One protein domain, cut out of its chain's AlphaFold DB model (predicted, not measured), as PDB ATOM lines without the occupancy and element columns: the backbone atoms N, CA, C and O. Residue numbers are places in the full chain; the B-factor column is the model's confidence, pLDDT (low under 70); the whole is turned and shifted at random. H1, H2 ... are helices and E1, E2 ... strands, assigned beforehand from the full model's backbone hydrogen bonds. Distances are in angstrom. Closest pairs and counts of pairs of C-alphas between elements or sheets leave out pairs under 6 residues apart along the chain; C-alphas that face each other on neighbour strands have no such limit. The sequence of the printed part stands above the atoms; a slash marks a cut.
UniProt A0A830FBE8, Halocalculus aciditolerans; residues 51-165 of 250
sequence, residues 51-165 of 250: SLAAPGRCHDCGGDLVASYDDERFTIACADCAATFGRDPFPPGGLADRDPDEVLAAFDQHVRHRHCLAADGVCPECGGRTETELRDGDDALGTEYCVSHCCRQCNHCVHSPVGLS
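AT A GLANCE: This is residues 51 to 165 of the 250 residues of a protein of Halocalculus aciditolerans (UniProt A0A830FBE8). Two small antiparallel sheets sit edge by edge, and one long helix, H1, crosses one face of each, spanning both. The other faces are bare of named helices, and the short H2 packs on the later part of H1. The 115 printed residues, mixed in class, run E1 E2 E3 E4 H1 E5 E6 E7 H2, with sheet orders E1 E2 E3 E4 and E5 E6 E7. The whole is compact, radius of gyration of the C-alphas 14.5 A, spanning 38 by 36 by 22 A.

IN THESE COORDINATES: Find C-alpha 51 at (87.416, 264.700, 253.019), where E1, residues 51 to 57, begins. Next come E2, 64 to 70, 19.4 A long, E3, 73 to 78, and E4, 84 to 89. H1, 100 to 119, runs 28.7 A from C-alpha 100 at (87.139, 267.792, 243.945). Then find E5, 130 to 136, 19.1 A, E6, 145 to 151, 19.7 A, E7, 157 to 160, and H2, 162 to 165, ending at C-alpha 165 at (102.795, 247.888, 237.901).

HOW THE PARTS SIT: E1 to E4 form a strongly twisted meander, each strand the antiparallel neighbour of the one before; look for N 52 and O 67 at 2.9 A, N 68 and O 75 at 2.9 A, and N 76 and O 86 at 2.8 A. H1 is on this sheet, two layers, at a height of 9.1 A, across the strands at 76 degrees to E4 on the local plane; the closest C-alphas of E4 and H1 are Asp 88 and Val 111, 7.2 A. E4 and E7 are near each other. E5 to E7 form a second meander, with N 133 and O 148 at 3.0 A and N 149 and O 158 at 2.9 A. H1 is on it too, again two layers, at a height of 12.1 A; the closest C-alphas of H1 and E6 are Ala 118 and His 149, 5.9 A. With residues 112 to 119 alone H1 touches H2, C-alphas 116 and 165 being closest at 6.8 A. In H1 every O i to N i+4 pair is within hydrogen-bond range; H2 is too short for one.

THE WHOLE: The C-alphas of Gly 62 and Gln 153, farthest apart, are 41.6 A apart. The printed part has no cut and no long link. Its mean pLDDT is 93.4; look at residues 137 to 139 for values under 70.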
ATOM      1  N   SER A  51      87.877 265.927 253.651       97.25
ATOM      2  CA  SER A  51      87.416 264.700 253.019       97.25
ATOM      3  C   SER A  51      86.393 264.994 251.927       97.25
ATOM      4  O   SER A  51      85.695 266.010 251.961       97.25
ATOM      5  N   LEU A  52      86.331 264.113 250.934       97.38
ATOM      6  CA  LEU A  52      85.409 264.181 249.803       97.38
ATOM      7  C   LEU A  52      85.035 262.771 249.333       97.38
ATOM      8  O   LEU A  52      85.723 261.798 249.639       97.38
ATOM      9  N   ALA A  53      83.923 262.646 248.612       98.00
ATOM     10  CA  ALA A  53      83.501 261.363 248.057       98.00
ATOM     11  C   ALA A  53      84.466 260.918 246.952       98.00
ATOM     12  O   ALA A  53      84.792 261.712 246.074       98.00
ATOM     13  N   ALA A  54      84.899 259.659 246.981       98.06
ATOM     14  CA  ALA A  54      85.746 259.086 245.942       98.06
ATOM     15  C   ALA A  54      84.928 258.157 245.026       98.06
ATOM     16  O   ALA A  54      84.017 257.469 245.494       98.06
ATOM     17  N   PRO A  55      85.240 258.100 243.721       97.62
ATOM     18  CA  PRO A  55      84.582 257.195 242.792       97.62
ATOM     19  C   PRO A  55      84.897 255.739 243.131       97.62
ATOM     20  O   PRO A  55      86.012 255.406 243.534       97.62
ATOM     21  N   GLY A  56      83.915 254.870 242.895       96.69
ATOM     22  CA  GLY A  56      84.020 253.431 243.105       96.69
ATOM     23  C   GLY A  56      83.220 252.926 244.304       96.69
ATOM     24  O   GLY A  56      82.399 253.626 244.904       96.69
ATOM     25  N   ARG A  57      83.436 251.650 244.609       98.06
ATOM     26  CA  ARG A  57      82.880 250.942 245.761       98.06
ATOM     27  C   ARG A  57      83.997 250.147 246.410       98.06
ATOM     28  O   ARG A  57      84.953 249.767 245.743       98.06
ATOM     29  N   CYS A  58      83.865 249.909 247.704       98.12
ATOM     30  CA  CYS A  58      84.771 249.048 248.442       98.12
ATOM     31  C   CYS A  58      84.773 247.635 247.848       98.12
ATOM     32  O   CYS A  58      83.709 247.026 247.730       98.12
ATOM     33  N   HIS A  59      85.956 247.106 247.529       95.94
ATOM     34  CA  HIS A  59      86.098 245.740 247.005       95.94
ATOM     35  C   HIS A  59      85.790 244.661 248.059       95.94
ATOM     36  O   HIS A  59      85.476 243.536 247.689       95.94
ATOM     37  N   ASP A  60      85.777 245.015 249.352       94.56
ATOM     38  CA  ASP A  60      85.572 244.054 250.446       94.56
ATOM     39  C   ASP A  60      84.106 243.987 250.909       94.56
ATOM     40  O   ASP A  60      83.588 242.912 251.209       94.56
ATOM     41  N   CYS A  61      83.417 245.135 250.994       97.38
ATOM     42  CA  CYS A  61      82.049 245.216 251.532       97.38
ATOM     43  C   CYS A  61      81.028 245.906 250.612       97.38
ATOM     44  O   CYS A  61      79.844 245.937 250.942       97.38
ATOM     45  N   GLY A  62      81.455 246.477 249.480       97.75
ATOM     46  CA  GLY A  62      80.579 247.201 248.552       97.75
ATOM     47  C   GLY A  62      80.132 248.596 249.013       97.75
ATOM     48  O   GLY A  62      79.340 249.224 248.313       97.75
ATOM     49  N   GLY A  63      80.620 249.085 250.157       98.12
ATOM     50  CA  GLY A  63      80.336 250.426 250.680       98.12
ATOM     51  C   GLY A  63      80.944 251.564 249.853       98.12
ATOM     52  O   GLY A  63      81.747 251.340 248.941       98.12
ATOM     53  N   ASP A  64      80.574 252.801 250.178       98.44
ATOM     54  CA  ASP A  64      81.098 253.998 249.514       98.44
ATOM     55  C   ASP A  64      82.570 254.265 249.882       98.44
ATOM     56  O   ASP A  64      83.030 253.972 250.994       98.44
ATOM     57  N   LEU A  65      83.312 254.834 248.927       98.56
ATOM     58  CA  LEU A  65      84.696 255.255 249.116       98.56
ATOM     59  C   LEU A  65      84.769 256.744 249.460       98.56
ATOM     60  O   LEU A  65      84.059 257.579 248.898       98.56
ATOM     61  N   VAL A  66      85.676 257.074 250.371       98.44
ATOM     62  CA  VAL A  66      85.977 258.441 250.791       98.44
ATOM     63  C   VAL A  66      87.458 258.695 250.572       98.44
ATOM     64  O   VAL A  66      88.311 257.883 250.930       98.44
ATOM     65  N   ALA A  67      87.744 259.846 249.982       98.19
ATOM     66  CA  ALA A  67      89.065 260.430 249.929       98.19
ATOM     67  C   ALA A  67      89.265 261.340 251.141       98.19
ATOM     68  O   ALA A  67      88.433 262.213 251.394       98.19
ATOM     69  N   SER A  68      90.364 261.177 251.867       97.69
ATOM     70  CA  SER A  68      90.794 262.110 252.906       97.69
ATOM     71  C   SER A  68      92.190 262.641 252.613       97.69
ATOM     72  O   SER A  68      93.052 261.926 252.102       97.69
ATOM     73  N   TYR A  69      92.401 263.910 252.942       97.31
ATOM     74  CA  TYR A  69      93.702 264.552 252.905       97.31
ATOM     75  C   TYR A  69      94.058 265.028 254.305       97.31
ATOM     76  O   TYR A  69      93.293 265.790 254.892       97.31
ATOM     77  N   ASP A  70      95.182 264.548 254.825       94.81
ATOM     78  CA  ASP A  70      95.753 264.909 256.126       94.81
ATOM     79  C   ASP A  70      97.259 264.588 256.111       94.81
ATOM     80  O   ASP A  70      97.679 263.660 255.417       94.81
ATOM     81  N   ASP A  71      98.078 265.356 256.836       90.81
ATOM     82  CA  ASP A  71      99.548 265.197 256.899       90.81
ATOM     83  C   ASP A  71     100.218 265.058 255.509       90.81
ATOM     84  O   ASP A  71     101.038 264.174 255.255       90.81
ATOM     85  N   GLU A  72      99.786 265.893 254.555       91.31
ATOM     86  CA  GLU A  72     100.191 265.872 253.137       91.31
ATOM     87  C   GLU A  72     100.037 264.511 252.437       91.31
ATOM     88  O   GLU A  72     100.710 264.212 251.440       91.31
ATOM     89  N   ARG A  73      99.134 263.670 252.939       93.31
ATOM     90  CA  ARG A  73      98.822 262.356 252.387       93.31
ATOM     91  C   ARG A  73      97.379 262.301 251.957       93.31
ATOM     92  O   ARG A  73      96.474 262.663 252.701       93.31
ATOM     93  N   PHE A  74      97.180 261.783 250.758       95.94
ATOM     94  CA  PHE A  74      95.862 261.493 250.234       95.94
ATOM     95  C   PHE A  74      95.574 260.007 250.450       95.94
ATOM     96  O   PHE A  74      96.407 259.160 250.117       95.94
ATOM     97  N   THR A  75      94.425 259.695 251.041       97.38
ATOM     98  CA  THR A  75      94.010 258.327 251.367       97.38
ATOM     99  C   THR A  75      92.648 258.045 250.752       97.38
ATOM    100  O   THR A  75      91.722 258.822 250.947       97.38
ATOM    101  N   ILE A  76      92.515 256.926 250.042       98.00
ATOM    102  CA  ILE A  76      91.242 256.384 249.562       98.00
ATOM    103  C   ILE A  76      90.881 255.197 250.450       98.00
ATOM    104  O   ILE A  76      91.603 254.198 250.459       98.00
ATOM    105  N   ALA A  77      89.777 255.295 251.185       97.81
ATOM    106  CA  ALA A  77      89.331 254.244 252.094       97.81
ATOM    107  C   ALA A  77      87.810 254.057 252.067       97.81
ATOM    108  O   ALA A  77      87.057 254.956 251.691       97.81
ATOM    109  N   CYS A  78      87.346 252.877 252.474       98.25
ATOM    110  CA  CYS A  78      85.925 252.613 252.665       98.25
ATOM    111  C   CYS A  78      85.395 253.304 253.929       98.25
ATOM    112  O   CYS A  78      85.995 253.187 254.997       98.25
ATOM    113  N   ALA A  79      84.228 253.947 253.829       97.69
ATOM    114  CA  ALA A  79      83.566 254.573 254.975       97.69
ATOM    115  C   ALA A  79      83.057 253.564 256.027       97.69
ATOM    116  O   ALA A  79      82.952 253.913 257.201       97.69
ATOM    117  N   ASP A  80      82.765 252.325 255.615       97.75
ATOM    118  CA  ASP A  80      82.090 251.330 256.458       97.75
ATOM    119  C   ASP A  80      83.062 250.353 257.136       97.75
ATOM    120  O   ASP A  80      82.950 250.097 258.335       97.75
ATOM    121  N   CYS A  81      84.016 249.787 256.384       96.81
ATOM    122  CA  CYS A  81      84.971 248.795 256.901       96.81
ATOM    123  C   CYS A  81      86.398 249.331 257.085       96.81
ATOM    124  O   CYS A  81      87.270 248.574 257.504       96.81
ATOM    125  N   ALA A  82      86.640 250.611 256.773       94.50
ATOM    126  CA  ALA A  82      87.943 251.278 256.860       94.50
ATOM    127  C   ALA A  82      89.070 250.663 256.004       94.50
ATOM    128  O   ALA A  82      90.231 251.033 256.170       94.50
ATOM    129  N   ALA A  83      88.751 249.760 255.073       94.94
ATOM    130  CA  ALA A  83      89.743 249.197 254.169       94.94
ATOM    131  C   ALA A  83      90.321 250.273 253.236       94.94
ATOM    132  O   ALA A  83      89.570 251.073 252.670       94.94
ATOM    133  N   THR A  84      91.644 250.277 253.068       95.19
ATOM    134  CA  THR A  84      92.379 251.269 252.267       95.19
ATOM    135  C   THR A  84      92.648 250.735 250.858       95.19
ATOM    136  O   THR A  84      92.959 249.559 250.677       95.19
ATOM    137  N   PHE A  85      92.546 251.607 249.855       95.56
ATOM    138  CA  PHE A  85      92.780 251.298 248.434       95.56
ATOM    139  C   PHE A  85      93.841 252.195 247.785       95.56
ATOM    140  O   PHE A  85      94.265 251.958 246.659       95.56
ATOM    141  N   GLY A  86      94.281 253.234 248.488       93.81
ATOM    142  CA  GLY A  86      95.356 254.115 248.060       93.81
ATOM    143  C   GLY A  86      95.781 254.989 249.224       93.81
ATOM    144  O   GLY A  86      94.924 255.482 249.956       93.81
ATOM    145  N   ARG A  87      97.086 255.162 249.430       94.25
ATOM    146  CA  ARG A  87      97.596 256.050 250.473       94.25
ATOM    147  C   ARG A  87      98.980 256.546 250.112       94.25
ATOM    148  O   ARG A  87      99.973 255.875 250.383       94.25
ATOM    149  N   ASP A  88      99.051 257.773 249.618       94.00
ATOM    150  CA  ASP A  88     100.295 258.311 249.088       94.00
ATOM    151  C   ASP A  88     100.534 259.768 249.476       94.00
ATOM    152  O   ASP A  88      99.584 260.540 249.620       94.00
ATOM    153  N   PRO A  89     101.811 260.169 249.654       92.56
ATOM    154  CA  PRO A  89     102.166 261.579 249.706       92.56
ATOM    155  C   PRO A  89     101.633 262.301 248.471       92.56
ATOM    156  O   PRO A  89     101.891 261.867 247.347       92.56
ATOM    157  N   PHE A  90     100.933 263.409 248.685       94.00
ATOM    158  CA  PHE A  90     100.402 264.243 247.618       94.00
ATOM    159  C   PHE A  90     100.661 265.717 247.956       94.00
ATOM    160  O   PHE A  90     100.033 266.267 248.867       94.00
ATOM    161  N   PRO A  91     101.628 266.368 247.282       90.94
ATOM    162  CA  PRO A  91     102.007 267.740 247.607       90.94
ATOM    163  C   PRO A  91     100.823 268.717 247.497       90.94
ATOM    164  O   PRO A  91     100.023 268.572 246.571       90.94
ATOM    165  N   PRO A  92     100.738 269.765 248.343       90.75
ATOM    166  CA  PRO A  92      99.618 270.714 248.326       90.75
ATOM    167  C   PRO A  92      99.409 271.435 246.988       90.75
ATOM    168  O   PRO A  92      98.286 271.789 246.643       90.75
ATOM    169  N   GLY A  93     100.461 271.594 246.176       90.88
ATOM    170  CA  GLY A  93     100.336 272.083 244.798       90.88
ATOM    171  C   GLY A  93      99.416 271.224 243.915       90.88
ATOM    172  O   GLY A  93      98.856 271.726 242.949       90.88
ATOM    173  N   GLY A  94      99.209 269.952 244.270       91.06
ATOM    174  CA  GLY A  94      98.230 269.060 243.657       91.06
ATOM    175  C   GLY A  94      96.767 269.410 243.969       91.06
ATOM    176  O   GLY A  94      95.868 268.880 243.322       91.06
ATOM    177  N   LEU A  95      96.529 270.307 244.925       93.00
ATOM    178  CA  LEU A  95      95.207 270.756 245.369       93.00
ATOM    179  C   LEU A  95      94.861 272.171 244.891       93.00
ATOM    180  O   LEU A  95      93.713 272.595 244.989       93.00
ATOM    181  N   ALA A  96      95.863 272.933 244.455       90.62
ATOM    182  CA  ALA A  96      95.693 274.332 244.096       90.62
ATOM    183  C   ALA A  96      94.847 274.472 242.824       90.62
ATOM    184  O   ALA A  96      95.107 273.791 241.833       90.62
ATOM    185  N   ASP A  97      93.869 275.379 242.869       92.25
ATOM    186  CA  ASP A  97      93.013 275.758 241.739       92.25
ATOM    187  C   ASP A  97      92.307 274.573 241.050       92.25
ATOM    188  O   ASP A  97      92.134 274.580 239.834       92.25
ATOM    189  N   ARG A  98      91.907 273.564 241.836       96.00
ATOM    190  CA  ARG A  98      91.182 272.375 241.372       96.00
ATOM    191  C   ARG A  98      89.879 272.165 242.122       96.00
ATOM    192  O   ARG A  98      89.804 272.402 243.331       96.00
ATOM    193  N   ASP A  99      88.872 271.684 241.412       96.62
ATOM    194  CA  ASP A  99      87.671 271.129 242.027       96.62
ATOM    195  C   ASP A  99      87.918 269.703 242.588       96.62
ATOM    196  O   ASP A  99      88.986 269.121 242.371       96.62
ATOM    197  N   PRO A 100      86.977 269.126 243.363       96.50
ATOM    198  CA  PRO A 100      87.139 267.792 243.945       96.50
ATOM    199  C   PRO A 100      87.455 266.668 242.945       96.50
ATOM    200  O   PRO A 100      88.280 265.806 243.256       96.50
ATOM    201  N   ASP A 101      86.839 266.674 241.762       96.19
ATOM    202  CA  ASP A 101      87.040 265.630 240.751       96.19
ATOM    203  C   ASP A 101      88.414 265.796 240.088       96.19
ATOM    204  O   ASP A 101      89.148 264.822 239.895       96.19
ATOM    205  N   GLU A 102      88.824 267.040 239.828       97.50
ATOM    206  CA  GLU A 102      90.160 267.370 239.328       97.50
ATOM    207  C   GLU A 102      91.267 267.003 240.329       97.50
ATOM    208  O   GLU A 102      92.350 266.572 239.925       97.50
ATOM    209  N   VAL A 103      91.015 267.142 241.636       97.44
ATOM    210  CA  VAL A 103      91.941 266.694 242.690       97.44
ATOM    211  C   VAL A 103      92.117 265.176 242.651       97.44
ATOM    212  O   VAL A 103      93.252 264.698 242.684       97.44
ATOM    213  N   LEU A 104      91.022 264.418 242.549       97.88
ATOM    214  CA  LEU A 104      91.063 262.955 242.464       97.88
ATOM    215  C   LEU A 104      91.796 262.480 241.206       97.88
ATOM    216  O   LEU A 104      92.655 261.602 241.296       97.88
ATOM    217  N   ALA A 105      91.507 263.088 240.055       96.94
ATOM    218  CA  ALA A 105      92.199 262.789 238.805       96.94
ATOM    219  C   ALA A 105      93.699 263.108 238.905       96.94
ATOM    220  O   ALA A 105      94.544 262.313 238.496       96.94
ATOM    221  N   ALA A 106      94.063 264.245 239.503       97.25
ATOM    222  CA  ALA A 106      95.463 264.593 239.703       97.25
ATOM    223  C   ALA A 106      96.185 263.633 240.660       97.25
ATOM    224  O   ALA A 106      97.361 263.334 240.439       97.25
ATOM    225  N   PHE A 107      95.504 263.154 241.702       97.56
ATOM    226  CA  PHE A 107      96.042 262.152 242.618       97.56
ATOM    227  C   PHE A 107      96.282 260.810 241.913       97.56
ATOM    228  O   PHE A 107      97.395 260.291 241.983       97.56
ATOM    229  N   ASP A 108      95.293 260.301 241.167       97.31
ATOM    230  CA  ASP A 108      95.416 259.089 240.341       97.31
ATOM    231  C   ASP A 108      96.644 259.156 239.421       97.31
ATOM    232  O   ASP A 108      97.524 258.293 239.464       97.31
ATOM    233  N   GLN A 109      96.755 260.239 238.650       96.06
ATOM    234  CA  GLN A 109      97.860 260.433 237.718       96.06
ATOM    235  C   GLN A 109      99.208 260.566 238.435       96.06
ATOM    236  O   GLN A 109     100.213 260.040 237.954       96.06
ATOM    237  N   HIS A 110      99.250 261.247 239.583       95.69
ATOM    238  CA  HIS A 110     100.477 261.392 240.364       95.69
ATOM    239  C   HIS A 110     100.990 260.042 240.867       95.69
ATOM    240  O   HIS A 110     102.176 259.750 240.707       95.69
ATOM    241  N   VAL A 111     100.106 259.214 241.434       95.50
ATOM    242  CA  VAL A 111     100.459 257.875 241.921       95.50
ATOM    243  C   VAL A 111     100.957 257.013 240.765       95.50
ATOM    244  O   VAL A 111     102.087 256.532 240.829       95.50
ATOM    245  N   ARG A 112     100.193 256.899 239.670       94.88
ATOM    246  CA  ARG A 112     100.580 256.099 238.492       94.88
ATOM    247  C   ARG A 112     101.998 256.419 238.025       94.88
ATOM    248  O   ARG A 112     102.887 255.579 238.101       94.88
ATOM    249  N   HIS A 113     102.255 257.672 237.656       94.19
ATOM    250  CA  HIS A 113     103.540 258.059 237.071       94.19
ATOM    251  C   HIS A 113     104.714 257.944 238.048       94.19
ATOM    252  O   HIS A 113     105.832 257.612 237.645       94.19
ATOM    253  N   ARG A 114     104.482 258.210 239.338       94.94
ATOM    254  CA  ARG A 114     105.528 258.085 240.356       94.94
ATOM    255  C   ARG A 114     105.943 256.627 240.545       94.94
ATOM    256  O   ARG A 114     107.134 256.354 240.696       94.94
ATOM    257  N   HIS A 115     104.978 255.712 240.532       93.25
ATOM    258  CA  HIS A 115     105.244 254.282 240.639       93.25
ATOM    259  C   HIS A 115     105.855 253.723 239.358       93.25
ATOM    260  O   HIS A 115     106.802 252.951 239.459       93.25
ATOM    261  N   CYS A 116     105.426 254.176 238.178       92.38
ATOM    262  CA  CYS A 116     106.030 253.759 236.910       92.38
ATOM    263  C   CYS A 116     107.515 254.122 236.833       92.38
ATOM    264  O   CYS A 116     108.337 253.252 236.567       92.38
ATOM    265  N   LEU A 117     107.894 255.358 237.192       94.44
ATOM    266  CA  LEU A 117     109.311 255.738 237.287       94.44
ATOM    267  C   LEU A 117     110.089 254.820 238.240       94.44
ATOM    268  O   LEU A 117     111.191 254.373 237.917       94.44
ATOM    269  N   ALA A 118     109.514 254.531 239.411       94.50
ATOM    270  CA  ALA A 118     110.155 253.695 240.419       94.50
ATOM    271  C   ALA A 118     110.312 252.234 239.960       94.50
ATOM    272  O   ALA A 118     111.369 251.643 240.212       94.50
ATOM    273  N   ALA A 119     109.314 251.687 239.259       90.69
ATOM    274  CA  ALA A 119     109.336 250.364 238.639       90.69
ATOM    275  C   ALA A 119     110.348 250.281 237.481       90.69
ATOM    276  O   ALA A 119     111.047 249.279 237.352       90.69
ATOM    277  N   ASP A 120     110.534 251.371 236.731       91.31
ATOM    278  CA  ASP A 120     111.556 251.503 235.682       91.31
ATOM    279  C   ASP A 120     112.995 251.628 236.226       91.31
ATOM    280  O   ASP A 120     113.957 251.790 235.469       91.31
ATOM    281  N   GLY A 121     113.186 251.554 237.547       93.69
ATOM    282  CA  GLY A 121     114.506 251.643 238.167       93.69
ATOM    283  C   GLY A 121     114.953 253.076 238.489       93.69
ATOM    284  O   GLY A 121     116.125 253.274 238.832       93.69
ATOM    285  N   VAL A 122     114.065 254.075 238.376       96.44
ATOM    286  CA  VAL A 122     114.379 255.507 238.518       96.44
ATOM    287  C   VAL A 122     113.616 256.141 239.683       96.44
ATOM    288  O   VAL A 122     112.395 256.199 239.731       96.44
ATOM    289  N   CYS A 123     114.347 256.706 240.642       97.38
ATOM    290  CA  CYS A 123     113.746 257.338 241.809       97.38
ATOM    291  C   CYS A 123     112.990 258.620 241.419       97.38
ATOM    292  O   CYS A 123     113.620 259.547 240.900       97.38
ATOM    293  N   PRO A 124     111.699 258.749 241.762       95.62
ATOM    294  CA  PRO A 124     110.914 259.939 241.432       95.62
ATOM    295  C   PRO A 124     111.388 261.213 242.157       95.62
ATOM    296  O   PRO A 124     111.178 262.318 241.666       95.62
ATOM    297  N   GLU A 125     112.080 261.085 243.295       94.44
ATOM    298  CA  GLU A 125     112.548 262.237 244.082       94.44
ATOM    299  C   GLU A 125     113.888 262.814 243.602       94.44
ATOM    300  O   GLU A 125     114.098 264.037 243.596       94.44
ATOM    301  N   CYS A 126     114.825 261.934 243.223       95.44
ATOM    302  CA  CYS A 126     116.209 262.320 242.927       95.44
ATOM    303  C   CYS A 126     116.779 261.784 241.605       95.44
ATOM    304  O   CYS A 126     117.909 262.132 241.270       95.44
ATOM    305  N   GLY A 127     116.048 260.936 240.876       96.12
ATOM    306  CA  GLY A 127     116.504 260.296 239.635       96.12
ATOM    307  C   GLY A 127     117.555 259.192 239.819       96.12
ATOM    308  O   GLY A 127     118.086 258.685 238.837       96.12
ATOM    309  N   GLY A 128     117.898 258.830 241.060       96.94
ATOM    310  CA  GLY A 128     118.839 257.746 241.363       96.94
ATOM    311  C   GLY A 128     118.246 256.350 241.140       96.94
ATOM    312  O   GLY A 128     117.040 256.200 240.995       96.94
ATOM    313  N   ARG A 129     119.085 255.309 241.175       97.38
ATOM    314  CA  ARG A 129     118.649 253.915 240.973       97.38
ATOM    315  C   ARG A 129     117.747 253.423 242.113       97.38
ATOM    316  O   ARG A 129     118.135 253.544 243.281       97.38
ATOM    317  N   THR A 130     116.598 252.842 241.776       96.50
ATOM    318  CA  THR A 130     115.734 252.095 242.707       96.50
ATOM    319  C   THR A 130     116.048 250.601 242.678       96.50
ATOM    320  O   THR A 130     116.608 250.081 241.712       96.50
ATOM    321  N   GLU A 131     115.747 249.926 243.782       94.62
ATOM    322  CA  GLU A 131     115.733 248.466 243.889       94.62
ATOM    323  C   GLU A 131     114.312 248.024 244.215       94.62
ATOM    324  O   GLU A 131     113.676 248.631 245.084       94.62
ATOM    325  N   THR A 132     113.835 247.015 243.492       92.81
ATOM    326  CA  THR A 132     112.490 246.455 243.620       92.81
ATOM    327  C   THR A 132     112.565 245.169 244.425       92.81
ATOM    328  O   THR A 132     113.411 244.319 244.168       92.81
ATOM    329  N   GLU A 133     111.687 245.035 245.410       91.31
ATOM    330  CA  GLU A 133     111.550 243.824 246.214       91.31
ATOM    331  C   GLU A 133     110.070 243.546 246.472       91.31
ATOM    332  O   GLU A 133     109.317 244.464 246.809       91.31
ATOM    333  N   LEU A 134     109.665 242.278 246.381       89.75
ATOM    334  CA  LEU A 134     108.389 241.821 246.925       89.75
ATOM    335  C   LEU A 134     108.567 241.477 248.403       89.75
ATOM    336  O   LEU A 134     109.490 240.746 248.772       89.75
ATOM    337  N   ARG A 135     107.674 241.978 249.248       86.12
ATOM    338  CA  ARG A 135     107.661 241.720 250.686       86.12
ATOM    339  C   ARG A 135     106.323 241.135 251.102       86.12
ATOM    340  O   ARG A 135     105.295 241.477 250.521       86.12
ATOM    341  N   ASP A 136     106.360 240.281 252.117       82.31
ATOM    342  CA  ASP A 136     105.150 239.830 252.797       82.31
ATOM    343  C   ASP A 136     104.543 241.012 253.583       82.31
ATOM    344  O   ASP A 136     105.266 241.885 254.076       82.31
ATOM    345  N   GLY A 137     103.215 241.060 253.630       67.81
ATOM    346  CA  GLY A 137     102.412 242.228 253.969       67.81
ATOM    347  C   GLY A 137     102.501 242.704 255.417       67.81
ATOM    348  O   GLY A 137     102.225 241.954 256.352       67.81
ATOM    349  N   ASP A 138     102.817 243.991 255.565       60.50
ATOM    350  CA  ASP A 138     102.474 244.867 256.697       60.50
ATOM    351  C   ASP A 138     102.447 246.318 256.175       60.50
ATOM    352  O   ASP A 138     103.199 247.193 256.615       60.50
ATOM    353  N   ASP A 139     101.683 246.549 255.102       68.50
ATOM    354  CA  ASP A 139     101.538 247.871 254.495       68.50
ATOM    355  C   ASP A 139     100.172 248.501 254.807       68.50
ATOM    356  O   ASP A 139      99.267 247.884 255.367       68.50
ATOM    357  N   ALA A 140     100.021 249.779 254.459       70.94
ATOM    358  CA  ALA A 140      98.800 250.528 254.747       70.94
ATOM    359  C   ALA A 140      97.566 250.050 253.951       70.94
ATOM    360  O   ALA A 140      96.463 250.529 254.225       70.94
ATOM    361  N   LEU A 141      97.746 249.170 252.958       79.94
ATOM    362  CA  LEU A 141      96.694 248.652 252.082       79.94
ATOM    363  C   LEU A 141      96.171 247.290 252.549       79.94
ATOM    364  O   LEU A 141      95.074 246.902 252.150       79.94
ATOM    365  N   GLY A 142      96.901 246.608 253.435       80.56
ATOM    366  CA  GLY A 142      96.470 245.351 254.042       80.56
ATOM    367  C   GLY A 142      96.542 244.152 253.097       80.56
ATOM    368  O   GLY A 142      95.865 243.157 253.345       80.56
ATOM    369  N   THR A 143      97.336 244.243 252.027       84.88
ATOM    370  CA  THR A 143      97.613 243.131 251.106       84.88
ATOM    371  C   THR A 143      98.663 242.188 251.701       84.88
ATOM    372  O   THR A 143      99.609 242.632 252.350       84.88
ATOM    373  N   GLU A 144      98.533 240.884 251.451       84.81
ATOM    374  CA  GLU A 144      99.510 239.834 251.760       84.81
ATOM    375  C   GLU A 144     100.864 240.095 251.091       84.81
ATOM    376  O   GLU A 144     101.899 239.727 251.644       84.81
ATOM    377  N   TYR A 145     100.872 240.763 249.935       84.50
ATOM    378  CA  TYR A 145     102.092 241.103 249.207       84.50
ATOM    379  C   TYR A 145     102.189 242.593 248.904       84.50
ATOM    380  O   TYR A 145     101.267 243.193 248.355       84.50
ATOM    381  N   CYS A 146     103.351 243.177 249.192       88.81
ATOM    382  CA  CYS A 146     103.666 244.568 248.894       88.81
ATOM    383  C   CYS A 146     104.947 244.654 248.062       88.81
ATOM    384  O   CYS A 146     105.975 244.061 248.397       88.81
ATOM    385  N   VAL A 147     104.905 245.429 246.987       91.12
ATOM    386  CA  VAL A 147     106.084 245.808 246.214       91.12
ATOM    387  C   VAL A 147     106.713 247.029 246.859       91.12
ATOM    388  O   VAL A 147     106.044 248.034 247.081       91.12
ATOM    389  N   SER A 148     108.018 246.980 247.097       92.81
ATOM    390  CA  SER A 148     108.800 248.120 247.558       92.81
ATOM    391  C   SER A 148     109.834 248.518 246.513       92.81
ATOM    392  O   SER A 148     110.721 247.731 246.201       92.81
ATOM    393  N   HIS A 149     109.794 249.774 246.070       93.94
ATOM    394  CA  HIS A 149     110.841 250.390 245.256       93.94
ATOM    395  C   HIS A 149     111.635 251.381 246.106       93.94
ATOM    396  O   HIS A 149     111.133 252.461 246.413       93.94
ATOM    397  N   CYS A 150     112.869 251.048 246.495       96.06
ATOM    398  CA  CYS A 150     113.688 251.901 247.364       96.06
ATOM    399  C   CYS A 150     114.921 252.453 246.642       96.06
ATOM    400  O   CYS A 150     115.700 251.718 246.038       96.06
ATOM    401  N   CYS A 151     115.123 253.769 246.712       97.88
ATOM    402  CA  CYS A 151     116.277 254.426 246.107       97.88
ATOM    403  C   CYS A 151     117.557 254.199 246.919       97.88
ATOM    404  O   CYS A 151     117.602 254.514 248.105       97.88
ATOM    405  N   ARG A 152     118.645 253.804 246.249       97.31
ATOM    406  CA  ARG A 152     119.966 253.613 246.882       97.31
ATOM    407  C   ARG A 152     120.660 254.910 247.310       97.31
ATOM    408  O   ARG A 152     121.665 254.859 248.012       97.31
ATOM    409  N   GLN A 153     120.189 256.059 246.821       96.69
ATOM    410  CA  GLN A 153     120.842 257.353 247.031       96.69
ATOM    411  C   GLN A 153     120.156 258.204 248.100       96.69
ATOM    412  O   GLN A 153     120.834 258.747 248.967       96.69
ATOM    413  N   CYS A 154     118.832 258.361 248.028       96.75
ATOM    414  CA  CYS A 154     118.082 259.208 248.961       96.75
ATOM    415  C   CYS A 154     117.186 258.426 249.929       96.75
ATOM    416  O   CYS A 154     116.487 259.052 250.720       96.75
ATOM    417  N   ASN A 155     117.181 257.088 249.858       96.38
ATOM    418  CA  ASN A 155     116.338 256.196 250.664       96.38
ATOM    419  C   ASN A 155     114.825 256.450 250.531       96.38
ATOM    420  O   ASN A 155     114.049 255.964 251.349       96.38
ATOM    421  N   HIS A 156     114.388 257.200 249.514       95.25
ATOM    422  CA  HIS A 156     112.970 257.314 249.204       95.25
ATOM    423  C   HIS A 156     112.444 255.947 248.767       95.25
ATOM    424  O   HIS A 156     113.013 255.342 247.852       95.25
ATOM    425  N   CYS A 157     111.375 255.492 249.417       93.44
ATOM    426  CA  CYS A 157     110.687 254.257 249.084       93.44
ATOM    427  C   CYS A 157     109.255 254.553 248.651       93.44
ATOM    428  O   CYS A 157     108.573 255.396 249.240       93.44
ATOM    429  N   VAL A 158     108.822 253.833 247.627       91.88
ATOM    430  CA  VAL A 158     107.459 253.838 247.111       91.88
ATOM    431  C   VAL A 158     106.922 252.413 247.229       91.88
ATOM    432  O   VAL A 158     107.628 251.469 246.871       91.88
ATOM    433  N   HIS A 159     105.710 252.267 247.760       91.50
ATOM    434  CA  HIS A 159     105.103 250.975 248.081       91.50
ATOM    435  C   HIS A 159     103.802 250.795 247.322       91.50
ATOM    436  O   HIS A 159     102.958 251.683 247.384       91.50
ATOM    437  N   SER A 160     103.619 249.668 246.644       89.12
ATOM    438  CA  SER A 160     102.385 249.397 245.905       89.12
ATOM    439  C   SER A 160     101.968 247.936 245.935       89.12
ATOM    440  O   SER A 160     102.817 247.056 246.063       89.12
ATOM    441  N   PRO A 161     100.679 247.661 245.696       91.00
ATOM    442  CA  PRO A 161     100.233 246.340 245.286       91.00
ATOM    443  C   PRO A 161     100.893 245.945 243.958       91.00
ATOM    444  O   PRO A 161     101.247 246.804 243.143       91.00
ATOM    445  N   VAL A 162     101.014 244.641 243.708       91.94
ATOM    446  CA  VAL A 162     101.649 244.108 242.488       91.94
ATOM    447  C   VAL A 162     100.938 244.608 241.226       91.94
ATOM    448  O   VAL A 162     101.592 245.024 240.266       91.94
ATOM    449  N   GLY A 163      99.604 244.640 241.245       93.81
ATOM    450  CA  GLY A 163      98.784 245.020 240.096       93.81
ATOM    451  C   GLY A 163      98.991 246.454 239.603       93.81
ATOM    452  O   GLY A 163      98.820 246.705 238.414       93.81
ATOM    453  N   LEU A 164      99.442 247.386 240.451       93.50
ATOM    454  CA  LEU A 164      99.695 248.774 240.039       93.50
ATOM    455  C   LEU A 164     100.760 248.869 238.931       93.50
ATOM    456  O   LEU A 164     100.653 249.714 238.045       93.50
ATOM    457  N   SER A 165     101.742 247.959 238.929       92.06
ATOM    458  CA  SER A 165     102.795 247.888 237.901       92.06
ATOM    459  C   SER A 165     102.278 247.527 236.500       92.06
ATOM    460  O   SER A 165     102.979 247.707 235.505       92.06
TER     461      SER A 165